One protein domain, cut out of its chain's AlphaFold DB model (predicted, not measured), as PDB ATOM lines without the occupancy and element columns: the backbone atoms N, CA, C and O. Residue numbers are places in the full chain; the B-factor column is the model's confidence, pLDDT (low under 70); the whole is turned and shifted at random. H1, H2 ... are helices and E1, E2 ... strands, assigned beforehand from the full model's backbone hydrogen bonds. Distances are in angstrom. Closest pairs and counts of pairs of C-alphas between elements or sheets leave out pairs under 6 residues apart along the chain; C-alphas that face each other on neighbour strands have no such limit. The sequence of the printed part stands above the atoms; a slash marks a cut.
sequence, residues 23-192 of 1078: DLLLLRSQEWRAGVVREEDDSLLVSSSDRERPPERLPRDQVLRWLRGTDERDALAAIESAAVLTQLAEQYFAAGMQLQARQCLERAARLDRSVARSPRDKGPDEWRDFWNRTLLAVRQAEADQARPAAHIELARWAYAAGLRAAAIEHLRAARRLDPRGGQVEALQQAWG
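Overview. This is residues 23 to 192 of the 1078 residues of an uncharacterized protein of Phycisphaerae bacterium (UniProt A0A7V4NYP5). This is a rod with a small, strongly twisted and curled sheet of five strands at one end, from which a line of helices leads away to the other end. H2 packs on the sheet beside H3, H1 sits over E1 and E5, H5 crosses H3 steeply in the middle of the rod, and the bundle of H6, H7 and H8 makes the far end. The printed part has 170 residues, with five named strands followed along the chain by eight named helices. The sheet's order is E4, E3, E2, E1, E5, antiparallel throughout, and the class is mixed, helices and strands. The whole is loose, with a radius of gyration of the C-alphas of 19.6 A and spans of 68 by 31 by 22 A.

Arrangement. Look first at E2, residues 32 to 39, which bends by 86 degrees at residue 36. Before the bend it pairs with E1, residues 23 to 27, as a hairpin, with N 25 and O 33 2.8 A apart. From the bend on it pairs with E3, residues 43 to 47, also a hairpin, with N 38 and O 45 at 2.9 A. E3 and E4, residues 56 to 59, form a hairpin with N 44 and O 58 at 2.8 A; E1 to E4 are a meander, each strand the antiparallel neighbour of the one before. E5, residues 63 to 67, is the other edge strand beside E1, with N 26 and O 65 at 2.9 A; it and E4 meet only through their link. H1, residues 70 to 78, and H2, residues 82 to 94, make two layers with the sheet, helices on one face of it. H2 is over E2 at a height over the sheet of 8.7 A, and the C-alphas of Ala 34 and Gln 91, their closest, are 5.5 A apart. H1 is over E1 and E5 at a height of 9.4 A. Next, H2 and H3, residues 98 to 111, touch as a helical hairpin, closest at the C-alphas of Ala 89 and Ala 101, 3.9 A. H4, residues 113 to 116, touches H3 only at the corner, and only just, with 3 pairs of C-alphas within 8 A, closest at Ala 109 and Val 115, 5.3 A. H5, residues 125 to 142, touches H3 at a steep tilt of 49 degrees with its residues 131 to 138 alone, closest at the C-alphas of Arg 102 and Thr 134, 6.4 A. H6, residues 148 to 160, touches H5, closest at the C-alphas of Leu 136 and Ala 158, 7.0 A. H6, H7, residues 164 to 177, and H8, residues 182 to 191, are an up and down bundle, each running against the one before. The closest C-alphas are Ala 155 and Ala 167, 4.0 A, for H6 and H7, and Leu 171 and Val 184, 6.2 A, for H7 and H8. In H1, H2, H3, H5, H6, H7 and H8 every O i to N i+4 pair is within hydrogen-bond range; H4 is too short for such a pair.

Along the chain. Find C-alpha 32 at (285.172, 360.453, 194.973), where E2 begins; it is 17.5 A long. H5, the longest helix, runs 25.8 A from C-alpha 125 at (276.068, 342.666, 180.766). H3 measures 19.9 A and H7 20.1 A. H8 ends at C-alpha 191, (260.306, 343.852, 166.438).

Size, cuts and confidence. The C-alphas of Asp 41 and Arg 180 are the two farthest apart, at 68.8 A. The printed part has no cut and no long link. Mean pLDDT of the printed part is 92.4, and no printed residue is under 70.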
ATOM      1  N   ASP A  23     281.735 352.036 201.836       92.50
ATOM      2  CA  ASP A  23     281.991 353.360 202.355       92.50
ATOM      3  C   ASP A  23     282.278 354.309 201.186       92.50
ATOM      4  O   ASP A  23     282.721 353.884 200.110       92.50
ATOM      5  N   LEU A  24     282.040 355.601 201.411       95.69
ATOM      6  CA  LEU A  24     282.327 356.665 200.456       95.69
ATOM      7  C   LEU A  24     283.570 357.432 200.909       95.69
ATOM      8  O   LEU A  24     283.634 357.940 202.030       95.69
ATOM      9  N   LEU A  25     284.557 357.529 200.030       96.06
ATOM     10  CA  LEU A  25     285.816 358.220 200.264       96.06
ATOM     11  C   LEU A  25     285.879 359.474 199.389       96.06
ATOM     12  O   LEU A  25     285.679 359.402 198.176       96.06
ATOM     13  N   LEU A  26     286.194 360.614 200.000       96.12
ATOM     14  CA  LEU A  26     286.616 361.825 199.301       96.12
ATOM     15  C   LEU A  26     288.131 361.924 199.414       96.12
ATOM     16  O   LEU A  26     288.661 361.958 200.524       96.12
ATOM     17  N   LEU A  27     288.827 361.976 198.286       96.69
ATOM     18  CA  LEU A  27     290.279 362.095 198.241       96.69
ATOM     19  C   LEU A  27     290.716 363.561 198.323       96.69
ATOM     20  O   LEU A  27     289.953 364.478 198.020       96.69
ATOM     21  N   ARG A  28     291.976 363.805 198.691       94.56
ATOM     22  CA  ARG A  28     292.575 365.152 198.684       94.56
ATOM     23  C   ARG A  28     292.606 365.776 197.290       94.56
ATOM     24  O   ARG A  28     292.538 366.996 197.182       94.56
ATOM     25  N   SER A  29     292.639 364.945 196.249       93.44
ATOM     26  CA  SER A  29     292.466 365.352 194.851       93.44
ATOM     27  C   SER A  29     291.050 365.840 194.518       93.44
ATOM     28  O   SER A  29     290.812 366.238 193.384       93.44
ATOM     29  N   GLN A  30     290.120 365.826 195.482       94.94
ATOM     30  CA  GLN A  30     288.686 366.089 195.304       94.94
ATOM     31  C   GLN A  30     287.952 365.027 194.468       94.94
ATOM     32  O   GLN A  30     286.812 365.232 194.056       94.94
ATOM     33  N   GLU A  31     288.574 363.869 194.238       94.94
ATOM     34  CA  GLU A  31     287.910 362.731 193.607       94.94
ATOM     35  C   GLU A  31     287.123 361.901 194.621       94.94
ATOM     36  O   GLU A  31     287.566 361.681 195.749       94.94
ATOM     37  N   TRP A  32     285.975 361.383 194.187       96.25
ATOM     38  CA  TRP A  32     285.172 360.453 194.973       96.25
ATOM     39  C   TRP A  32     285.490 358.997 194.605       96.25
ATOM     40  O   TRP A  32     285.738 358.666 193.437       96.25
ATOM     41  N   ARG A  33     285.476 358.120 195.611       95.62
ATOM     42  CA  ARG A  33     285.605 356.664 195.472       95.62
ATOM     43  C   ARG A  33     284.583 355.964 196.363       95.62
ATOM     44  O   ARG A  33     284.424 356.341 197.517       95.62
ATOM     45  N   ALA A  34     283.927 354.933 195.847       95.31
ATOM     46  CA  ALA A  34     283.027 354.066 196.599       95.31
ATOM     47  C   ALA A  34     283.452 352.599 196.480       95.31
ATOM     48  O   ALA A  34     283.911 352.153 195.430       95.31
ATOM     49  N   GLY A  35     283.280 351.833 197.552       93.25
ATOM     50  CA  GLY A  35     283.523 350.393 197.535       93.25
ATOM     51  C   GLY A  35     283.522 349.780 198.926       93.25
ATOM     52  O   GLY A  35     283.308 350.477 199.917       93.25
ATOM     53  N   VAL A  36     283.758 348.471 199.019       92.19
ATOM     54  CA  VAL A  36     283.937 347.816 200.323       92.19
ATOM     55  C   VAL A  36     285.340 348.145 200.816       92.19
ATOM     56  O   VAL A  36     286.325 347.616 200.296       92.19
ATOM     57  N   VAL A  37     285.428 349.044 201.794       91.81
ATOM     58  CA  VAL A  37     286.703 349.550 202.308       91.81
ATOM     59  C   VAL A  37     287.178 348.684 203.469       91.81
ATOM     60  O   VAL A  37     286.463 348.488 204.453       91.81
ATOM     61  N   ARG A  38     288.400 348.163 203.359       91.25
ATOM     62  CA  ARG A  38     289.113 347.495 204.450       91.25
ATOM     63  C   ARG A  38     290.304 348.334 204.864       91.25
ATOM     64  O   ARG A  38     291.012 348.881 204.029       91.25
ATOM     65  N   GLU A  39     290.497 348.441 206.162       91.81
ATOM     66  CA  GLU A  39     291.595 349.199 206.735       91.81
ATOM     67  C   GLU A  39     292.833 348.300 206.842       91.81
ATOM     68  O   GLU A  39     292.752 347.192 207.369       91.81
ATOM     69  N   GLU A  40     293.960 348.771 206.312       92.12
ATOM     70  CA  GLU A  40     295.298 348.204 206.504       92.12
ATOM     71  C   GLU A  40     296.180 349.242 207.222       92.12
ATOM     72  O   GLU A  40     295.781 350.406 207.358       92.12
ATOM     73  N   ASP A  41     297.366 348.831 207.691       88.88
ATOM     74  CA  ASP A  41     298.232 349.640 208.567       88.88
ATOM     75  C   ASP A  41     298.399 351.091 208.056       88.88
ATOM     76  O   ASP A  41     297.947 352.024 208.720       88.88
ATOM     77  N   ASP A  42     298.867 351.285 206.814       91.19
ATOM     78  CA  ASP A  42     299.104 352.624 206.229       91.19
ATOM     79  C   ASP A  42     298.175 352.991 205.050       91.19
ATOM     80  O   ASP A  42     298.343 354.020 204.385       91.19
ATOM     81  N   SER A  43     297.160 352.173 204.762       93.25
ATOM     82  CA  SER A  43     296.308 352.350 203.574       93.25
ATOM     83  C   SER A  43     294.879 351.853 203.765       93.25
ATOM     84  O   SER A  43     294.617 350.979 204.584       93.25
ATOM     85  N   LEU A  44     293.959 352.352 202.945       92.81
ATOM     86  CA  LEU A  44     292.619 351.808 202.771       92.81
ATOM     87  C   LEU A  44     292.565 350.974 201.490       92.81
ATOM     88  O   LEU A  44     292.927 351.443 200.413       92.81
ATOM     89  N   LEU A  45     292.094 349.739 201.601       92.69
ATOM     90  CA  LEU A  45     291.884 348.835 200.482       92.69
ATOM     91  C   LEU A  45     290.418 348.917 200.037       92.69
ATOM     92  O   LEU A  45     289.523 348.445 200.740       92.69
ATOM     93  N   VAL A  46     290.159 349.512 198.875       92.56
ATOM     94  CA  VAL A  46     288.822 349.625 198.280       92.56
ATOM     95  C   VAL A  46     288.595 348.430 197.367       92.56
ATOM     96  O   VAL A  46     289.177 348.314 196.290       92.56
ATOM     97  N   SER A  47     287.756 347.505 197.820       88.69
ATOM     98  CA  SER A  47     287.470 346.270 197.097       88.69
ATOM     99  C   SER A  47     286.162 346.341 196.310       88.69
ATOM    100  O   SER A  47     285.155 346.900 196.758       88.69
ATOM    101  N   SER A  48     286.208 345.743 195.122       86.00
ATOM    102  CA  SER A  48     285.064 345.429 194.276       86.00
ATOM    103  C   SER A  48     284.636 343.977 194.540       86.00
ATOM    104  O   SER A  48     285.463 343.124 194.855       86.00
ATOM    105  N   SER A  49     283.341 343.680 194.439       78.31
ATOM    106  CA  SER A  49     282.821 342.313 194.362       78.31
ATOM    107  C   SER A  49     283.154 341.631 193.033       78.31
ATOM    108  O   SER A  49     283.045 340.407 192.944       78.31
ATOM    109  N   ASP A  50     283.549 342.400 192.017       79.06
ATOM    110  CA  ASP A  50     284.098 341.863 190.780       79.06
ATOM    111  C   ASP A  50     285.495 341.291 191.048       79.06
ATOM    112  O   ASP A  50     286.433 342.016 191.382       79.06
ATOM    113  N   ARG A  51     285.627 339.966 190.920       74.69
ATOM    114  CA  ARG A  51     286.887 339.255 191.180       74.69
ATOM    115  C   ARG A  51     287.985 339.621 190.185       74.69
ATOM    116  O   ARG A  51     289.152 339.382 190.484       74.69
ATOM    117  N   GLU A  52     287.625 340.161 189.024       78.88
ATOM    118  CA  GLU A  52     288.586 340.550 187.991       78.88
ATOM    119  C   GLU A  52     289.218 341.916 188.269       78.88
ATOM    120  O   GLU A  52     290.302 342.211 187.763       78.88
ATOM    121  N   ARG A  53     288.579 342.744 189.106       81.00
ATOM    122  CA  ARG A  53     289.091 344.066 189.455       81.00
ATOM    123  C   ARG A  53     289.926 343.959 190.733       81.00
ATOM    124  O   ARG A  53     289.360 343.751 191.809       81.00
ATOM    125  N   PRO A  54     291.267 344.082 190.656       85.69
ATOM    126  CA  PRO A  54     292.087 344.037 191.853       85.69
ATOM    127  C   PRO A  54     291.678 345.180 192.789       85.69
ATOM    128  O   PRO A  54     291.345 346.271 192.311       85.69
ATOM    129  N   PRO A  55     291.673 344.947 194.109       89.94
ATOM    130  CA  PRO A  55     291.323 345.987 195.056       89.94
ATOM    131  C   PRO A  55     292.292 347.173 194.938       89.94
ATOM    132  O   PRO A  55     293.505 346.996 194.820       89.94
ATOM    133  N   GLU A  56     291.748 348.386 194.960       93.50
ATOM    134  CA  GLU A  56     292.516 349.626 194.859       93.50
ATOM    135  C   GLU A  56     293.070 349.978 196.241       93.50
ATOM    136  O   GLU A  56     292.323 350.092 197.213       93.50
ATOM    137  N   ARG A  57     294.390 350.136 196.347       94.38
ATOM    138  CA  ARG A  57     295.051 350.506 197.600       94.38
ATOM    139  C   ARG A  57     295.278 352.014 197.631       94.38
ATOM    140  O   ARG A  57     296.069 352.533 196.851       94.38
ATOM    141  N   LEU A  58     294.598 352.698 198.544       95.00
ATOM    142  CA  LEU A  58     294.663 354.144 198.726       95.00
ATOM    143  C   LEU A  58     295.441 354.475 200.005       95.00
ATOM    144  O   LEU A  58     294.991 354.116 201.093       95.00
ATOM    145  N   PRO A  59     296.596 355.151 199.924       95.50
ATOM    146  CA  PRO A  59     297.295 355.656 201.103       95.50
ATOM    147  C   PRO A  59     296.378 356.529 201.976       95.50
ATOM    148  O   PRO A  59     295.608 357.339 201.454       95.50
ATOM    149  N   ARG A  60     296.428 356.373 203.308       92.50
ATOM    150  CA  ARG A  60     295.524 357.116 204.215       92.50
ATOM    151  C   ARG A  60     295.675 358.630 204.099       92.50
ATOM    152  O   ARG A  60     294.694 359.355 204.235       92.50
ATOM    153  N   ASP A  61     296.886 359.110 203.842       93.94
ATOM    154  CA  ASP A  61     297.182 360.531 203.669       93.94
ATOM    155  C   ASP A  61     296.492 361.134 202.435       93.94
ATOM    156  O   ASP A  61     296.227 362.338 202.423       93.94
ATOM    157  N   GLN A  62     296.112 360.319 201.445       95.50
ATOM    158  CA  GLN A  62     295.335 360.744 200.278       95.50
ATOM    159  C   GLN A  62     293.830 360.862 200.550       95.50
ATOM    160  O   GLN A  62     293.128 361.502 199.765       95.50
ATOM    161  N   VAL A  63     293.316 360.295 201.643       95.25
ATOM    162  CA  VAL A  63     291.884 360.309 201.971       95.25
ATOM    163  C   VAL A  63     291.563 361.552 202.798       95.25
ATOM    164  O   VAL A  63     292.038 361.722 203.916       95.25
ATOM    165  N   LEU A  64     290.745 362.446 202.240       95.56
ATOM    166  CA  LEU A  64     290.299 363.672 202.902       95.56
ATOM    167  C   LEU A  64     289.122 363.411 203.849       95.56
ATOM    168  O   LEU A  64     289.093 363.950 204.954       95.56
ATOM    169  N   ARG A  65     288.136 362.617 203.417       95.88
ATOM    170  CA  ARG A  65     286.992 362.206 204.246       95.88
ATOM    171  C   ARG A  65     286.626 360.756 203.978       95.88
ATOM    172  O   ARG A  65     286.601 360.327 202.829       95.88
ATOM    173  N   TRP A  66     286.278 360.049 205.045       95.12
ATOM    174  CA  TRP A  66     285.721 358.705 205.007       95.12
ATOM    175  C   TRP A  66     284.320 358.746 205.606       95.12
ATOM    176  O   TRP A  66     284.162 359.028 206.791       95.12
ATOM    177  N   LEU A  67     283.305 358.534 204.775       94.25
ATOM    178  CA  LEU A  67     281.905 358.741 205.127       94.25
ATOM    179  C   LEU A  67     281.158 357.411 205.147       94.25
ATOM    180  O   LEU A  67     281.355 356.562 204.273       94.25
ATOM    181  N   ARG A  68     280.298 357.241 206.155       91.62
ATOM    182  CA  ARG A  68     279.546 356.006 206.403       91.62
ATOM    183  C   ARG A  68     278.123 356.309 206.848       91.62
ATOM    184  O   ARG A  68     277.888 357.264 207.581       91.62
ATOM    185  N   GLY A  69     277.175 355.446 206.487       87.31
ATOM    186  CA  GLY A  69     275.826 355.484 207.054       87.31
ATOM    187  C   GLY A  69     275.056 356.752 206.678       87.31
ATOM    188  O   GLY A  69     274.737 356.956 205.510       87.31
ATOM    189  N   THR A  70     274.694 357.576 207.664       86.75
ATOM    190  CA  THR A  70     273.988 358.847 207.422       86.75
ATOM    191  C   THR A  70     274.869 359.848 206.687       86.75
ATOM    192  O   THR A  70     274.418 360.424 205.704       86.75
ATOM    193  N   ASP A  71     276.142 359.952 207.067       90.62
ATOM    194  CA  ASP A  71     277.074 360.922 206.482       90.62
ATOM    195  C   ASP A  71     277.346 360.624 205.000       90.62
ATOM    196  O   ASP A  71     277.516 361.529 204.187       90.62
ATOM    197  N   GLU A  72     277.348 359.340 204.632       92.75
ATOM    198  CA  GLU A  72     277.420 358.887 203.240       92.75
ATOM    199  C   GLU A  72     276.190 359.346 202.449       92.75
ATOM    200  O   GLU A  72     276.326 359.911 201.364       92.75
ATOM    201  N   ARG A  73     274.983 359.132 202.990       89.81
ATOM    202  CA  ARG A  73     273.734 359.542 202.330       89.81
ATOM    203  C   ARG A  73     273.667 361.050 202.147       89.81
ATOM    204  O   ARG A  73     273.302 361.499 201.063       89.81
ATOM    205  N   ASP A  74     274.040 361.808 203.173       90.44
ATOM    206  CA  ASP A  74     274.041 363.268 203.133       90.44
ATOM    207  C   ASP A  74     275.068 363.782 202.119       90.44
ATOM    208  O   ASP A  74     274.771 364.689 201.341       90.44
ATOM    209  N   ALA A  75     276.240 363.147 202.034       92.81
ATOM    210  CA  ALA A  75     277.234 363.483 201.022       92.81
ATOM    211  C   ALA A  75     276.773 363.152 199.599       92.81
ATOM    212  O   ALA A  75     276.872 364.012 198.726       92.81
ATOM    213  N   LEU A  76     276.197 361.970 199.352       93.38
ATOM    214  CA  LEU A  76     275.601 361.647 198.049       93.38
ATOM    215  C   LEU A  76     274.480 362.631 197.685       93.38
ATOM    216  O   LEU A  76     274.336 363.016 196.523       93.38
ATOM    217  N   ALA A  77     273.710 363.080 198.681       91.50
ATOM    218  CA  ALA A  77     272.674 364.091 198.520       91.50
ATOM    219  C   ALA A  77     273.212 365.521 198.330       91.50
ATOM    220  O   ALA A  77     272.452 366.391 197.902       91.50
ATOM    221  N   ALA A  78     274.493 365.768 198.602       94.19
ATOM    222  CA  ALA A  78     275.162 367.045 198.374       94.19
ATOM    223  C   ALA A  78     275.917 367.100 197.033       94.19
ATOM    224  O   ALA A  78     276.255 368.184 196.570       94.19
ATOM    225  N   ILE A  79     276.169 365.962 196.373       96.00
ATOM    226  CA  ILE A  79     276.813 365.952 195.052       96.00
ATOM    227  C   ILE A  79     275.848 366.530 194.001       96.00
ATOM    228  O   ILE A  79     274.732 366.031 193.809       96.00
ATOM    229  N   GLU A  80     276.304 367.577 193.307       96.25
ATOM    230  CA  GLU A  80     275.573 368.290 192.242       96.25
ATOM    231  C   GLU A  80     275.997 367.863 190.822       96.25
ATOM    232  O   GLU A  80     275.371 368.251 189.838       96.25
ATOM    233  N   SER A  81     277.033 367.025 190.691       96.94
ATOM    234  CA  SER A  81     277.518 366.530 189.396       96.94
ATOM    235  C   SER A  81     276.930 365.161 189.044       96.94
ATOM    236  O   SER A  81     277.234 364.150 189.683       96.94
ATOM    237  N   ALA A  82     276.138 365.106 187.968       96.62
ATOM    238  CA  ALA A  82     275.579 363.860 187.436       96.62
ATOM    239  C   ALA A  82     276.660 362.872 186.955       96.62
ATOM    240  O   ALA A  82     276.488 361.658 187.084       96.62
ATOM    241  N   ALA A  83     277.791 363.379 186.449       96.25
ATOM    242  CA  ALA A  83     278.920 362.554 186.018       96.25
ATOM    243  C   ALA A  83     279.578 361.830 187.204       96.25
ATOM    244  O   ALA A  83     279.826 360.627 187.131       96.25
ATOM    245  N   VAL A  84     279.778 362.536 188.324       96.50
ATOM    246  CA  VAL A  84     280.326 361.947 189.558       96.50
ATOM    247  C   VAL A  84     279.373 360.890 190.117       96.50
ATOM    248  O   VAL A  84     279.803 359.790 190.449       96.50
ATOM    249  N   LEU A  85     278.068 361.169 190.156       97.62
ATOM    250  CA  LEU A  85     277.069 360.194 190.614       97.62
ATOM    251  C   LEU A  85     276.987 358.960 189.705       97.62
ATOM    252  O   LEU A  85     276.843 357.845 190.193       97.62
ATOM    253  N   THR A  86     277.122 359.138 188.392       96.56
ATOM    254  CA  THR A  86     277.198 358.040 187.416       96.56
ATOM    255  C   THR A  86     278.411 357.143 187.671       96.56
ATOM    256  O   THR A  86     278.285 355.917 187.667       96.56
ATOM    257  N   GLN A  87     279.577 357.741 187.935       95.81
ATOM    258  CA  GLN A  87     280.799 357.015 188.280       95.81
ATOM    259  C   GLN A  87     280.656 356.273 189.615       95.81
ATOM    260  O   GLN A  87     281.001 355.094 189.708       95.81
ATOM    261  N   LEU A  88     280.107 356.936 190.637       96.44
ATOM    262  CA  LEU A  88     279.850 356.331 191.942       96.44
ATOM    263  C   LEU A  88     278.855 355.178 191.847       96.44
ATOM    264  O   LEU A  88     279.048 354.156 192.498       96.44
ATOM    265  N   ALA A  89     277.829 355.291 191.003       96.88
ATOM    266  CA  ALA A  89     276.891 354.202 190.782       96.88
ATOM    267  C   ALA A  89     277.580 352.940 190.248       96.88
ATOM    268  O   ALA A  89     277.290 351.842 190.720       96.88
ATOM    269  N   GLU A  90     278.507 353.098 189.300       95.31
ATOM    270  CA  GLU A  90     279.291 351.984 188.756       95.31
ATOM    271  C   GLU A  90     280.167 351.343 189.838       95.31
ATOM    272  O   GLU A  90     280.213 350.120 189.955       95.31
ATOM    273  N   GLN A  91     280.799 352.161 190.682       94.88
ATOM    274  CA  GLN A  91     281.636 351.699 191.791       94.88
ATOM    275  C   GLN A  91     280.829 350.966 192.874       94.88
ATOM    276  O   GLN A  91     281.205 349.869 193.284       94.88
ATOM    277  N   TYR A  92     279.682 351.511 193.292       95.38
ATOM    278  CA  TYR A  92     278.786 350.844 194.239       95.38
ATOM    279  C   TYR A  92     278.241 349.531 193.682       95.38
ATOM    280  O   TYR A  92     278.202 348.535 194.404       95.38
ATOM    281  N   PHE A  93     277.847 349.499 192.405       94.56
ATOM    282  CA  PHE A  93     277.378 348.270 191.768       94.56
ATOM    283  C   PHE A  93     278.484 347.219 191.730       94.56
ATOM    284  O   PHE A  93     278.268 346.085 192.153       94.56
ATOM    285  N   ALA A  94     279.687 347.626 191.322       91.06
ATOM    286  CA  ALA A  94     280.867 346.778 191.330       91.06
ATOM    287  C   ALA A  94     281.265 346.334 192.744       91.06
ATOM    288  O   ALA A  94     282.045 345.403 192.854       91.06
ATOM    289  N   ALA A  95     280.767 346.953 193.816       90.25
ATOM    290  CA  ALA A  95     280.975 346.547 195.207       90.25
ATOM    291  C   ALA A  95     279.816 345.705 195.785       90.25
ATOM    292  O   ALA A  95     279.803 345.410 196.981       90.25
ATOM    293  N   GLY A  96     278.824 345.340 194.964       89.94
ATOM    294  CA  GLY A  96     277.635 344.588 195.378       89.94
ATOM    295  C   GLY A  96     276.544 345.440 196.041       89.94
ATOM    296  O   GLY A  96     275.546 344.903 196.519       89.94
ATOM    297  N   MET A  97     276.687 346.769 196.047       92.56
ATOM    298  CA  MET A  97     275.771 347.716 196.695       92.56
ATOM    299  C   MET A  97     274.750 348.293 195.714       92.56
ATOM    300  O   MET A  97     274.725 349.489 195.416       92.56
ATOM    301  N   GLN A  98     273.870 347.430 195.208       93.88
ATOM    302  CA  GLN A  98     272.885 347.803 194.184       93.88
ATOM    303  C   GLN A  98     271.926 348.923 194.627       93.88
ATOM    304  O   GLN A  98     271.488 349.714 193.794       93.88
ATOM    305  N   LEU A  99     271.609 349.032 195.924       92.62
ATOM    306  CA  LEU A  99     270.710 350.074 196.430       92.62
ATOM    307  C   LEU A  99     271.337 351.474 196.316       92.62
ATOM    308  O   LEU A  99     270.704 352.382 195.781       92.62
ATOM    309  N   GLN A 100     272.578 351.642 196.773       94.06
ATOM    310  CA  GLN A 100     273.329 352.897 196.681       94.06
ATOM    311  C   GLN A 100     273.610 353.257 195.221       94.06
ATOM    312  O   GLN A 100     273.427 354.408 194.822       94.06
ATOM    313  N   ALA A 101     273.969 352.264 194.400       95.88
ATOM    314  CA  ALA A 101     274.150 352.459 192.967       95.88
ATOM    315  C   ALA A 101     272.877 353.004 192.305       95.88
ATOM    316  O   ALA A 101     272.927 353.980 191.557       95.88
ATOM    317  N   ARG A 102     271.718 352.424 192.640       96.75
ATOM    318  CA  ARG A 102     270.414 352.868 192.142       96.75
ATOM    319  C   ARG A 102     270.116 354.305 192.563       96.75
ATOM    320  O   ARG A 102     269.742 355.106 191.715       96.75
ATOM    321  N   GLN A 103     270.326 354.645 193.835       95.31
ATOM    322  CA  GLN A 103     270.125 356.007 194.346       95.31
ATOM    323  C   GLN A 103     271.000 357.032 193.611       95.31
ATOM    324  O   GLN A 103     270.521 358.111 193.258       95.31
ATOM    325  N   CYS A 104     272.257 356.679 193.326       97.38
ATOM    326  CA  CYS A 104     273.165 357.525 192.557       97.38
ATOM    327  C   CYS A 104     272.663 357.746 191.122       97.38
ATOM    328  O   CYS A 104     272.632 358.888 190.672       97.38
ATOM    329  N   LEU A 105     272.208 356.696 190.422       97.50
ATOM    330  CA  LEU A 105     271.656 356.820 189.062       97.50
ATOM    331  C   LEU A 105     270.360 357.625 189.015       97.50
ATOM    332  O   LEU A 105     270.203 358.482 188.147       97.50
ATOM    333  N   GLU A 106     269.438 357.374 189.945       96.81
ATOM    334  CA  GLU A 106     268.178 358.115 190.035       96.81
ATOM    335  C   GLU A 106     268.442 359.608 190.256       96.81
ATOM    336  O   GLU A 106     267.829 360.455 189.603       96.81
ATOM    337  N   ARG A 107     269.395 359.949 191.130       95.94
ATOM    338  CA  ARG A 107     269.799 361.338 191.358       95.94
ATOM    339  C   ARG A 107     270.536 361.931 190.156       95.94
ATOM    340  O   ARG A 107     270.235 363.062 189.781       95.94
ATOM    341  N   ALA A 108     271.447 361.183 189.534       97.50
ATOM    342  CA  ALA A 108     272.161 361.619 188.335       97.50
ATOM    343  C   ALA A 108     271.184 361.977 187.207       97.50
ATOM    344  O   ALA A 108     271.317 363.039 186.612       97.50
ATOM    345  N   ALA A 109     270.160 361.148 186.980       96.38
ATOM    346  CA  ALA A 109     269.129 361.393 185.974       96.38
ATOM    347  C   ALA A 109     268.242 362.612 186.287       96.38
ATOM    348  O   ALA A 109     267.787 363.291 185.366       96.38
ATOM    349  N   ARG A 110     268.010 362.917 187.573       95.31
ATOM    350  CA  ARG A 110     267.297 364.138 187.994       95.31
ATOM    351  C   ARG A 110     268.127 365.403 187.784       95.31
ATOM    352  O   ARG A 110     267.560 366.426 187.417       95.31
ATOM    353  N   LEU A 111     269.436 365.335 188.035       96.25
ATOM    354  CA  LEU A 111     270.361 366.457 187.834       96.25
ATOM    355  C   LEU A 111     270.637 366.703 186.346       96.25
ATOM    356  O   LEU A 111     270.649 367.848 185.907       96.25
ATOM    357  N   ASP A 112     270.811 365.636 185.566       96.69
ATOM    358  CA  ASP A 112     270.983 365.698 184.120       96.69
ATOM    359  C   ASP A 112     270.136 364.627 183.416       96.69
ATOM    360  O   ASP A 112     270.451 363.433 183.403       96.69
ATOM    361  N   ARG A 113     269.072 365.079 182.740       94.12
ATOM    362  CA  ARG A 113     268.175 364.206 181.969       94.12
ATOM    363  C   ARG A 113     268.870 363.505 180.799       94.12
ATOM    364  O   ARG A 113     268.338 362.514 180.292       94.12
ATOM    365  N   SER A 114     270.034 363.990 180.351       94.44
ATOM    366  CA  SER A 114     270.807 363.357 179.279       94.44
ATOM    367  C   SER A 114     271.238 361.933 179.648       94.44
ATOM    368  O   SER A 114     271.222 361.056 178.781       94.44
ATOM    369  N   VAL A 115     271.468 361.670 180.942       94.25
ATOM    370  CA  VAL A 115     271.835 360.356 181.493       94.25
ATOM    371  C   VAL A 115     270.799 359.286 181.136       94.25
ATOM    372  O   VAL A 115     271.162 358.160 180.806       94.25
ATOM    373  N   ALA A 116     269.508 359.639 181.140       93.00
ATOM    374  CA  ALA A 116     268.404 358.733 180.818       93.00
ATOM    375  C   ALA A 116     267.901 358.852 179.368       93.00
ATOM    376  O   ALA A 116     266.944 358.168 178.992       93.00
ATOM    377  N   ARG A 117     268.492 359.719 178.532       92.00
ATOM    378  CA  ARG A 117     267.999 359.980 177.167       92.00
ATOM    379  C   ARG A 117     268.160 358.770 176.251       92.00
ATOM    380  O   ARG A 117     267.250 358.477 175.478       92.00
ATOM    381  N   SER A 118     269.270 358.049 176.379       92.12
ATOM    382  CA  SER A 118     269.593 356.874 175.568       92.12
ATOM    383  C   SER A 118     270.029 355.712 176.460       92.12
ATOM    384  O   SER A 118     270.656 355.949 177.492       92.12
ATOM    385  N   PRO A 119     269.685 354.464 176.101       96.19
ATOM    386  CA  PRO A 119     270.125 353.306 176.863       96.19
ATOM    387  C   PRO A 119     271.631 353.094 176.719       96.19
ATOM    388  O   PRO A 119     272.230 353.448 175.702       96.19
ATOM    389  N   ARG A 120     272.240 352.489 177.737       95.00
ATOM    390  CA  ARG A 120     273.661 352.146 177.735       95.00
ATOM    391  C   ARG A 120     273.882 350.871 176.931       95.00
ATOM    392  O   ARG A 120     273.296 349.830 177.229       95.00
ATOM    393  N   ASP A 121     274.753 350.962 175.936       92.38
ATOM    394  CA  ASP A 121     275.115 349.888 175.009       92.38
ATOM    395  C   ASP A 121     276.481 349.254 175.332       92.38
ATOM    396  O   ASP A 121     276.741 348.125 174.921       92.38
ATOM    397  N   LYS A 122     277.334 349.928 176.115       89.56
ATOM    398  CA  LYS A 122     278.696 349.487 176.472       89.56
ATOM    399  C   LYS A 122     278.862 349.132 177.954       89.56
ATOM    400  O   LYS A 122     278.289 349.778 178.832       89.56
ATOM    401  N   GLY A 123     279.722 348.148 178.219       89.06
ATOM    402  CA  GLY A 123     280.073 347.655 179.557       89.06
ATOM    403  C   GLY A 123     279.615 346.211 179.808       89.06
ATOM    404  O   GLY A 123     278.976 345.626 178.932       89.06
ATOM    405  N   PRO A 124     279.934 345.643 180.988       88.44
ATOM    406  CA  PRO A 124     279.508 344.298 181.378       88.44
ATOM    407  C   PRO A 124     277.983 344.132 181.333       88.44
ATOM    408  O   PRO A 124     277.248 345.068 181.659       88.44
ATOM    409  N   ASP A 125     277.501 342.944 180.962       87.19
ATOM    410  CA  ASP A 125     276.068 342.666 180.766       87.19
ATOM    411  C   ASP A 125     275.227 342.961 182.011       87.19
ATOM    412  O   ASP A 125     274.196 343.626 181.908       87.19
ATOM    413  N   GLU A 126     275.696 342.545 183.189       89.56
ATOM    414  CA  GLU A 126     275.000 342.773 184.461       89.56
ATOM    415  C   GLU A 126     274.884 344.265 184.798       89.56
ATOM    416  O   GLU A 126     273.829 344.729 185.233       89.56
ATOM    417  N   TRP A 127     275.944 345.039 184.536       93.25
ATOM    418  CA  TRP A 127     275.939 346.486 184.745       93.25
ATOM    419  C   TRP A 127     275.012 347.196 183.760       93.25
ATOM    420  O   TRP A 127     274.236 348.061 184.164       93.25
ATOM    421  N   ARG A 128     275.043 346.813 182.475       94.81
ATOM    422  CA  ARG A 128     274.141 347.370 181.456       94.81
ATOM    423  C   ARG A 128     272.678 347.091 181.789       94.81
ATOM    424  O   ARG A 128     271.867 348.012 181.721       94.81
ATOM    425  N   ASP A 129     272.337 345.858 182.164       92.50
ATOM    426  CA  ASP A 129     270.969 345.484 182.546       92.50
ATOM    427  C   ASP A 129     270.510 346.267 183.787       92.50
ATOM    428  O   ASP A 129     269.437 346.876 183.764       92.50
ATOM    429  N   PHE A 130     271.346 346.356 184.830       96.00
ATOM    430  CA  PHE A 130     271.057 347.148 186.030       96.00
ATOM    431  C   PHE A 130     270.854 348.641 185.725       96.00
ATOM    432  O   PHE A 130     269.852 349.234 186.147       96.00
ATOM    433  N   TRP A 131     271.776 349.241 184.968       96.94
ATOM    434  CA  TRP A 131     271.719 350.639 184.539       96.94
ATOM    435  C   TRP A 131     270.428 350.918 183.771       96.94
ATOM    436  O   TRP A 131     269.656 351.810 184.127       96.94
ATOM    437  N   ASN A 132     270.164 350.118 182.735       97.31
ATOM    438  CA  ASN A 132     269.039 350.335 181.842       97.31
ATOM    439  C   ASN A 132     267.698 350.130 182.556       97.31
ATOM    440  O   ASN A 132     266.780 350.919 182.341       97.31
ATOM    441  N   ARG A 133     267.569 349.129 183.439       96.88
ATOM    442  CA  ARG A 133     266.340 348.932 184.232       96.88
ATOM    443  C   ARG A 133     266.102 350.066 185.218       96.88
ATOM    444  O   ARG A 133     264.966 350.513 185.358       96.88
ATOM    445  N   THR A 134     267.159 350.544 185.872       97.00
ATOM    446  CA  THR A 134     267.063 351.662 186.817       97.00
ATOM    447  C   THR A 134     266.587 352.928 186.112       97.00
ATOM    448  O   THR A 134     265.618 353.549 186.545       97.00
ATOM    449  N   LEU A 135     267.206 353.283 184.985       97.38
ATOM    450  CA  LEU A 135     266.812 354.478 184.236       97.38
ATOM    451  C   LEU A 135     265.460 354.325 183.539       97.38
ATOM    452  O   LEU A 135     264.721 355.303 183.449       97.38
ATOM    453  N   LEU A 136     265.079 353.116 183.114       97.06
ATOM    454  CA  LEU A 136     263.721 352.862 182.636       97.06
ATOM    455  C   LEU A 136     262.689 353.150 183.734       97.06
ATOM    456  O   LEU A 136     261.691 353.801 183.445       97.06
ATOM    457  N   ALA A 137     262.938 352.735 184.981       95.62
ATOM    458  CA  ALA A 137     262.045 353.020 186.105       95.62
ATOM    459  C   ALA A 137     261.922 354.529 186.390       95.62
ATOM    460  O   ALA A 137     260.822 355.017 186.647       95.62
ATOM    461  N   VAL A 138     263.021 355.288 186.273       95.56
ATOM    462  CA  VAL A 138     262.984 356.761 186.359       95.56
ATOM    463  C   VAL A 138     262.104 357.340 185.250       95.56
ATOM    464  O   VAL A 138     261.182 358.099 185.534       95.56
ATOM    465  N   ARG A 139     262.317 356.922 183.995       95.81
ATOM    466  CA  ARG A 139     261.501 357.378 182.856       95.81
ATOM    467  C   ARG A 139     260.026 357.005 183.010       95.81
ATOM    468  O   ARG A 139     259.161 357.792 182.645       95.81
ATOM    469  N   GLN A 140     259.726 355.820 183.540       95.06
ATOM    470  CA  GLN A 140     258.359 355.366 183.813       95.06
ATOM    471  C   GLN A 140     257.651 356.227 184.864       95.06
ATOM    472  O   GLN A 140     256.444 356.431 184.754       95.06
ATOM    473  N   ALA A 141     258.382 356.705 185.876       93.69
ATOM    474  CA  ALA A 141     257.842 357.582 186.913       93.69
ATOM    475  C   ALA A 141     257.565 359.006 186.397       93.69
ATOM    476  O   ALA A 141     256.676 359.678 186.910       93.69
ATOM    477  N   GLU A 142     258.307 359.459 185.383       92.88
ATOM    478  CA  GLU A 142     258.129 360.773 184.747       92.88
ATOM    479  C   GLU A 142     257.106 360.767 183.597       92.88
ATOM    480  O   GLU A 142     256.577 361.817 183.229       92.88
ATOM    481  N   ALA A 143     256.842 359.603 183.002       92.69
ATOM    482  CA  ALA A 143     255.922 359.453 181.884       92.69
ATOM    483  C   ALA A 143     254.452 359.584 182.321       92.69
ATOM    484  O   ALA A 143     254.031 359.004 183.320       92.69
ATOM    485  N   ASP A 144     253.641 360.271 181.513       92.56
ATOM    486  CA  ASP A 144     252.182 360.277 181.673       92.56
ATOM    487  C   ASP A 144     251.612 358.900 181.290       92.56
ATOM    488  O   ASP A 144     251.365 358.611 180.115       92.56
ATOM    489  N   GLN A 145     251.420 358.037 182.291       90.25
ATOM    490  CA  GLN A 145     250.946 356.658 182.117       90.25
ATOM    491  C   GLN A 145     249.499 356.566 181.604       90.25
ATOM    492  O   GLN A 145     249.048 355.481 181.247       90.25
ATOM    493  N   ALA A 146     248.764 357.680 181.530       91.75
ATOM    494  CA  ALA A 146     247.448 357.710 180.901       91.75
ATOM    495  C   ALA A 146     247.522 357.855 179.369       91.75
ATOM    496  O   ALA A 146     246.518 357.655 178.685       91.75
ATOM    497  N   ARG A 147     248.692 358.192 178.798       94.88
ATOM    498  CA  ARG A 147     248.857 358.408 177.350       94.88
ATOM    499  C   ARG A 147     249.470 357.186 176.648       94.88
ATOM    500  O   ARG A 147     250.602 356.814 176.963       94.88
ATOM    501  N   PRO A 148     248.828 356.639 175.592       93.88
ATOM    502  CA  PRO A 148     249.406 355.561 174.782       93.88
ATOM    503  C   PRO A 148     250.790 355.911 174.212       93.88
ATOM    504  O   PRO A 148     251.700 355.084 174.231       93.88
ATOM    505  N   ALA A 149     250.973 357.157 173.756       95.50
ATOM    506  CA  ALA A 149     252.228 357.631 173.170       95.50
ATOM    507  C   ALA A 149     253.416 357.532 174.144       95.50
ATOM    508  O   ALA A 149     254.503 357.122 173.741       95.50
ATOM    509  N   ALA A 150     253.201 357.825 175.432       95.88
ATOM    510  CA  ALA A 150     254.244 357.730 176.450       95.88
ATOM    511  C   ALA A 150     254.710 356.277 176.635       95.88
ATOM    512  O   ALA A 150     255.907 355.995 176.685       95.88
ATOM    513  N   HIS A 151     253.774 355.326 176.639       96.69
ATOM    514  CA  HIS A 151     254.102 353.902 176.663       96.69
ATOM    515  C   HIS A 151     254.820 353.432 175.392       96.69
ATOM    516  O   HIS A 151     255.743 352.628 175.483       96.69
ATOM    517  N   ILE A 152     254.458 353.946 174.215       97.12
ATOM    518  CA  ILE A 152     255.169 353.633 172.967       97.12
ATOM    519  C   ILE A 152     256.623 354.129 173.018       97.12
ATOM    520  O   ILE A 152     257.533 353.413 172.596       97.12
ATOM    521  N   GLU A 153     256.875 355.321 173.561       96.69
ATOM    522  CA  GLU A 153     258.235 355.839 173.745       96.69
ATOM    523  C   GLU A 153     259.048 355.011 174.743       96.69
ATOM    524  O   GLU A 153     260.189 354.641 174.449       96.69
ATOM    525  N   LEU A 154     258.455 354.654 175.886       97.44
ATOM    526  CA  LEU A 154     259.081 353.760 176.862       97.44
ATOM    527  C   LEU A 154     259.381 352.385 176.253       97.44
ATOM    528  O   LEU A 154     260.454 351.835 176.488       97.44
ATOM    529  N   ALA A 155     258.479 351.853 175.425       97.00
ATOM    530  CA  ALA A 155     258.689 350.590 174.730       97.00
ATOM    531  C   ALA A 155     259.862 350.655 173.745       97.00
ATOM    532  O   ALA A 155     260.692 349.749 173.727       97.00
ATOM    533  N   ARG A 156     259.968 351.736 172.957       97.62
ATOM    534  CA  ARG A 156     261.100 351.970 172.040       97.62
ATOM    535  C   ARG A 156     262.419 352.042 172.790       97.62
ATOM    536  O   ARG A 156     263.384 351.399 172.382       97.62
ATOM    537  N   TRP A 157     262.443 352.786 173.892       97.19
ATOM    538  CA  TRP A 157     263.627 352.911 174.731       97.19
ATOM    539  C   TRP A 157     264.022 351.558 175.338       97.19
ATOM    540  O   TRP A 157     265.168 351.140 175.205       97.19
ATOM    541  N   ALA A 158     263.067 350.828 175.925       96.88
ATOM    542  CA  ALA A 158     263.304 349.513 176.519       96.88
ATOM    543  C   ALA A 158     263.778 348.485 175.480       96.88
ATOM    544  O   ALA A 158     264.689 347.708 175.756       96.88
ATOM    545  N   TYR A 159     263.210 348.500 174.270       96.06
ATOM    546  CA  TYR A 159     263.639 347.621 173.184       96.06
ATOM    547  C   TYR A 159     265.077 347.923 172.749       96.06
ATOM    548  O   TYR A 159     265.891 347.004 172.660       96.06
ATOM    549  N   ALA A 160     265.415 349.204 172.562       95.69
ATOM    550  CA  ALA A 160     266.778 349.640 172.256       95.69
ATOM    551  C   ALA A 160     267.777 349.280 173.374       95.69
ATOM    552  O   ALA A 160     268.937 348.995 173.095       95.69
ATOM    553  N   ALA A 161     267.317 349.228 174.627       94.88
ATOM    554  CA  ALA A 161     268.101 348.813 175.788       94.88
ATOM    555  C   ALA A 161     268.307 347.290 175.915       94.88
ATOM    556  O   ALA A 161     268.938 346.839 176.870       94.88
ATOM    557  N   GLY A 162     267.723 346.483 175.021       92.19
ATOM    558  CA  GLY A 162     267.703 345.020 175.133       92.19
ATOM    559  C   GLY A 162     266.698 344.474 176.157       92.19
ATOM    560  O   GLY A 162     266.592 343.260 176.333       92.19
ATOM    561  N   LEU A 163     265.894 345.333 176.792       92.50
ATOM    562  CA  LEU A 163     264.898 344.983 177.809       92.50
ATOM    563  C   LEU A 163     263.564 344.566 177.168       92.50
ATOM    564  O   LEU A 163     262.525 345.203 177.354       92.50
ATOM    565  N   ARG A 164     263.578 343.470 176.396       90.00
ATOM    566  CA  ARG A 164     262.411 343.015 175.608       90.00
ATOM    567  C   ARG A 164     261.138 342.820 176.434       90.00
ATOM    568  O   ARG A 164     260.069 343.214 175.980       90.00
ATOM    569  N   ALA A 165     261.232 342.242 177.633       83.62
ATOM    570  CA  ALA A 165     260.063 342.021 178.487       83.62
ATOM    571  C   ALA A 165     259.370 343.344 178.862       83.62
ATOM    572  O   ALA A 165     258.161 343.473 178.681       83.62
ATOM    573  N   ALA A 166     260.146 344.354 179.267       90.69
ATOM    574  CA  ALA A 166     259.620 345.674 179.606       90.69
ATOM    575  C   ALA A 166     259.052 346.408 178.378       90.69
ATOM    576  O   ALA A 166     258.012 347.060 178.465       90.69
ATOM    577  N   ALA A 167     259.680 346.252 177.204       93.69
ATOM    578  CA  ALA A 167     259.140 346.792 175.956       93.69
ATOM    579  C   ALA A 167     257.745 346.221 175.644       93.69
ATOM    580  O   ALA A 167     256.836 346.966 175.280       93.69
ATOM    581  N   ILE A 168     257.557 344.913 175.841       88.62
ATOM    582  CA  ILE A 168     256.271 344.233 175.641       88.62
ATOM    583  C   ILE A 168     255.222 344.718 176.639       88.62
ATOM    584  O   ILE A 168     254.089 344.984 176.245       88.62
ATOM    585  N   GLU A 169     255.577 344.861 177.915       88.19
ATOM    586  CA  GLU A 169     254.662 345.379 178.938       88.19
ATOM    587  C   GLU A 169     254.163 346.786 178.599       88.19
ATOM    588  O   GLU A 169     252.963 347.056 178.685       88.19
ATOM    589  N   HIS A 170     255.054 347.659 178.128       94.38
ATOM    590  CA  HIS A 170     254.675 348.995 177.688       94.38
ATOM    591  C   HIS A 170     253.838 348.992 176.412       94.38
ATOM    592  O   HIS A 170     252.820 349.677 176.374       94.38
ATOM    593  N   LEU A 171     254.169 348.183 175.401       93.50
ATOM    594  CA  LEU A 171     253.307 348.051 174.222       93.50
ATOM    595  C   LEU A 171     251.914 347.517 174.581       93.50
ATOM    596  O   LEU A 171     250.923 347.965 174.012       93.50
ATOM    597  N   ARG A 172     251.801 346.614 175.561       86.88
ATOM    598  CA  ARG A 172     250.501 346.155 176.076       86.88
ATOM    599  C   ARG A 172     249.746 347.245 176.821       86.88
ATOM    600  O   ARG A 172     248.529 347.320 176.700       86.88
ATOM    601  N   ALA A 173     250.430 348.060 177.621       89.38
ATOM    602  CA  ALA A 173     249.811 349.212 178.270       89.38
ATOM    603  C   ALA A 173     249.303 350.219 177.225       89.38
ATOM    604  O   ALA A 173     248.141 350.607 177.281       89.38
ATOM    605  N   ALA A 174     250.112 350.522 176.204       92.81
ATOM    606  CA  ALA A 174     249.704 351.348 175.070       92.81
ATOM    607  C   ALA A 174     248.477 350.769 174.350       92.81
ATOM    608  O   ALA A 174     247.509 351.491 174.145       92.81
ATOM    609  N   ARG A 175     248.473 349.463 174.044       90.19
ATOM    610  CA  ARG A 175     247.341 348.778 173.394       90.19
ATOM    611  C   ARG A 175     246.070 348.778 174.241       90.19
ATOM    612  O   ARG A 175     244.980 348.815 173.695       90.19
ATOM    613  N   ARG A 176     246.184 348.715 175.570       84.88
ATOM    614  CA  ARG A 176     245.018 348.811 176.463       84.88
ATOM    615  C   ARG A 176     244.399 350.207 176.445       84.88
ATOM    616  O   ARG A 176     243.181 350.316 176.506       84.88
ATOM    617  N   LEU A 177     245.229 351.245 176.360       87.06
ATOM    618  CA  LEU A 177     244.777 352.638 176.303       87.06
ATOM    619  C   LEU A 177     244.268 353.034 174.908       87.06
ATOM    620  O   LEU A 177     243.332 353.818 174.806       87.06
ATOM    621  N   ASP A 178     244.865 352.486 173.848       88.62
ATOM    622  CA  ASP A 178     244.447 352.679 172.457       88.62
ATOM    623  C   ASP A 178     244.446 351.341 171.690       88.62
ATOM    624  O   ASP A 178     245.425 350.992 171.018       88.62
ATOM    625  N   PRO A 179     243.347 350.564 171.776       75.00
ATOM    626  CA  PRO A 179     243.246 349.254 171.131       75.00
ATOM    627  C   PRO A 179     243.314 349.288 169.605       75.00
ATOM    628  O   PRO A 179     243.599 348.257 169.002       75.00
ATOM    629  N   ARG A 180     243.036 350.446 168.988       73.62
ATOM    630  CA  ARG A 180     242.996 350.640 167.528       73.62
ATOM    631  C   ARG A 180     244.221 351.392 166.996       73.62
ATOM    632  O   ARG A 180     244.299 351.690 165.805       73.62
ATOM    633  N   GLY A 181     245.184 351.708 167.861       78.19
ATOM    634  CA  GLY A 181     246.406 352.404 167.488       78.19
ATOM    635  C   GLY A 181     247.334 351.520 166.655       78.19
ATOM    636  O   GLY A 181     248.106 350.730 167.202       78.19
ATOM    637  N   GLY A 182     247.344 351.708 165.330       79.38
ATOM    638  CA  GLY A 182     248.173 350.918 164.402       79.38
ATOM    639  C   GLY A 182     249.690 350.994 164.657       79.38
ATOM    640  O   GLY A 182     250.454 350.156 164.183       79.38
ATOM    641  N   GLN A 183     250.157 351.962 165.452       88.94
ATOM    642  CA  GLN A 183     251.570 352.086 165.815       88.94
ATOM    643  C   GLN A 183     252.059 350.928 166.698       88.94
ATOM    644  O   GLN A 183     253.210 350.512 166.560       88.94
ATOM    645  N   VAL A 184     251.216 350.390 167.588       89.62
ATOM    646  CA  VAL A 184     251.595 349.240 168.426       89.62
ATOM    647  C   VAL A 184     251.766 347.990 167.569       89.62
ATOM    648  O   VAL A 184     252.748 347.274 167.742       89.62
ATOM    649  N   GLU A 185     250.862 347.763 166.615       80.56
ATOM    650  CA  GLU A 185     250.931 346.633 165.680       80.56
ATOM    651  C   GLU A 185     252.154 346.726 164.767       80.56
ATOM    652  O   GLU A 185     252.900 345.756 164.632       80.56
ATOM    653  N   ALA A 186     252.429 347.915 164.220       81.38
ATOM    654  CA  ALA A 186     253.615 348.149 163.402       81.38
ATOM    655  C   ALA A 186     254.910 347.838 164.172       81.38
ATOM    656  O   ALA A 186     255.804 347.180 163.640       81.38
ATOM    657  N   LEU A 187     255.011 348.266 165.437       92.75
ATOM    658  CA  LEU A 187     256.171 347.965 166.285       92.75
ATOM    659  C   LEU A 187     256.223 346.491 166.690       92.75
ATOM    660  O   LEU A 187     257.298 345.901 166.671       92.75
ATOM    661  N   GLN A 188     255.082 345.878 167.012       89.88
ATOM    662  CA  GLN A 188     254.985 344.449 167.300       89.88
ATOM    663  C   GLN A 188     255.551 343.617 166.143       89.88
ATOM    664  O   GLN A 188     256.390 342.744 166.371       89.88
ATOM    665  N   GLN A 189     255.117 343.913 164.914       81.62
ATOM    666  CA  GLN A 189     255.555 343.221 163.707       81.62
ATOM    667  C   GLN A 189     257.028 343.510 163.397       81.62
ATOM    668  O   GLN A 189     257.798 342.573 163.197       81.62
ATOM    669  N   ALA A 190     257.445 344.781 163.427       88.62
ATOM    670  CA  ALA A 190     258.825 345.181 163.145       88.62
ATOM    671  C   ALA A 190     259.837 344.573 164.129       88.62
ATOM    672  O   ALA A 190     260.973 344.288 163.758       88.62
ATOM    673  N   TRP A 191     259.438 344.376 165.385       92.06
ATOM    674  CA  TRP A 191     260.306 343.852 166.438       92.06
ATOM    675  C   TRP A 191     260.164 342.347 166.680       92.06
ATOM    676  O   TRP A 191     260.927 341.801 167.484       92.06
ATOM    677  N   GLY A 192     259.204 341.687 166.021       86.31
ATOM    678  CA  GLY A 192     258.897 340.270 166.219       86.31
ATOM    679  C   GLY A 192     258.469 339.946 167.652       86.31
ATOM    680  O   GLY A 192     258.876 338.922 168.200       86.31
TER     681      GLY A 192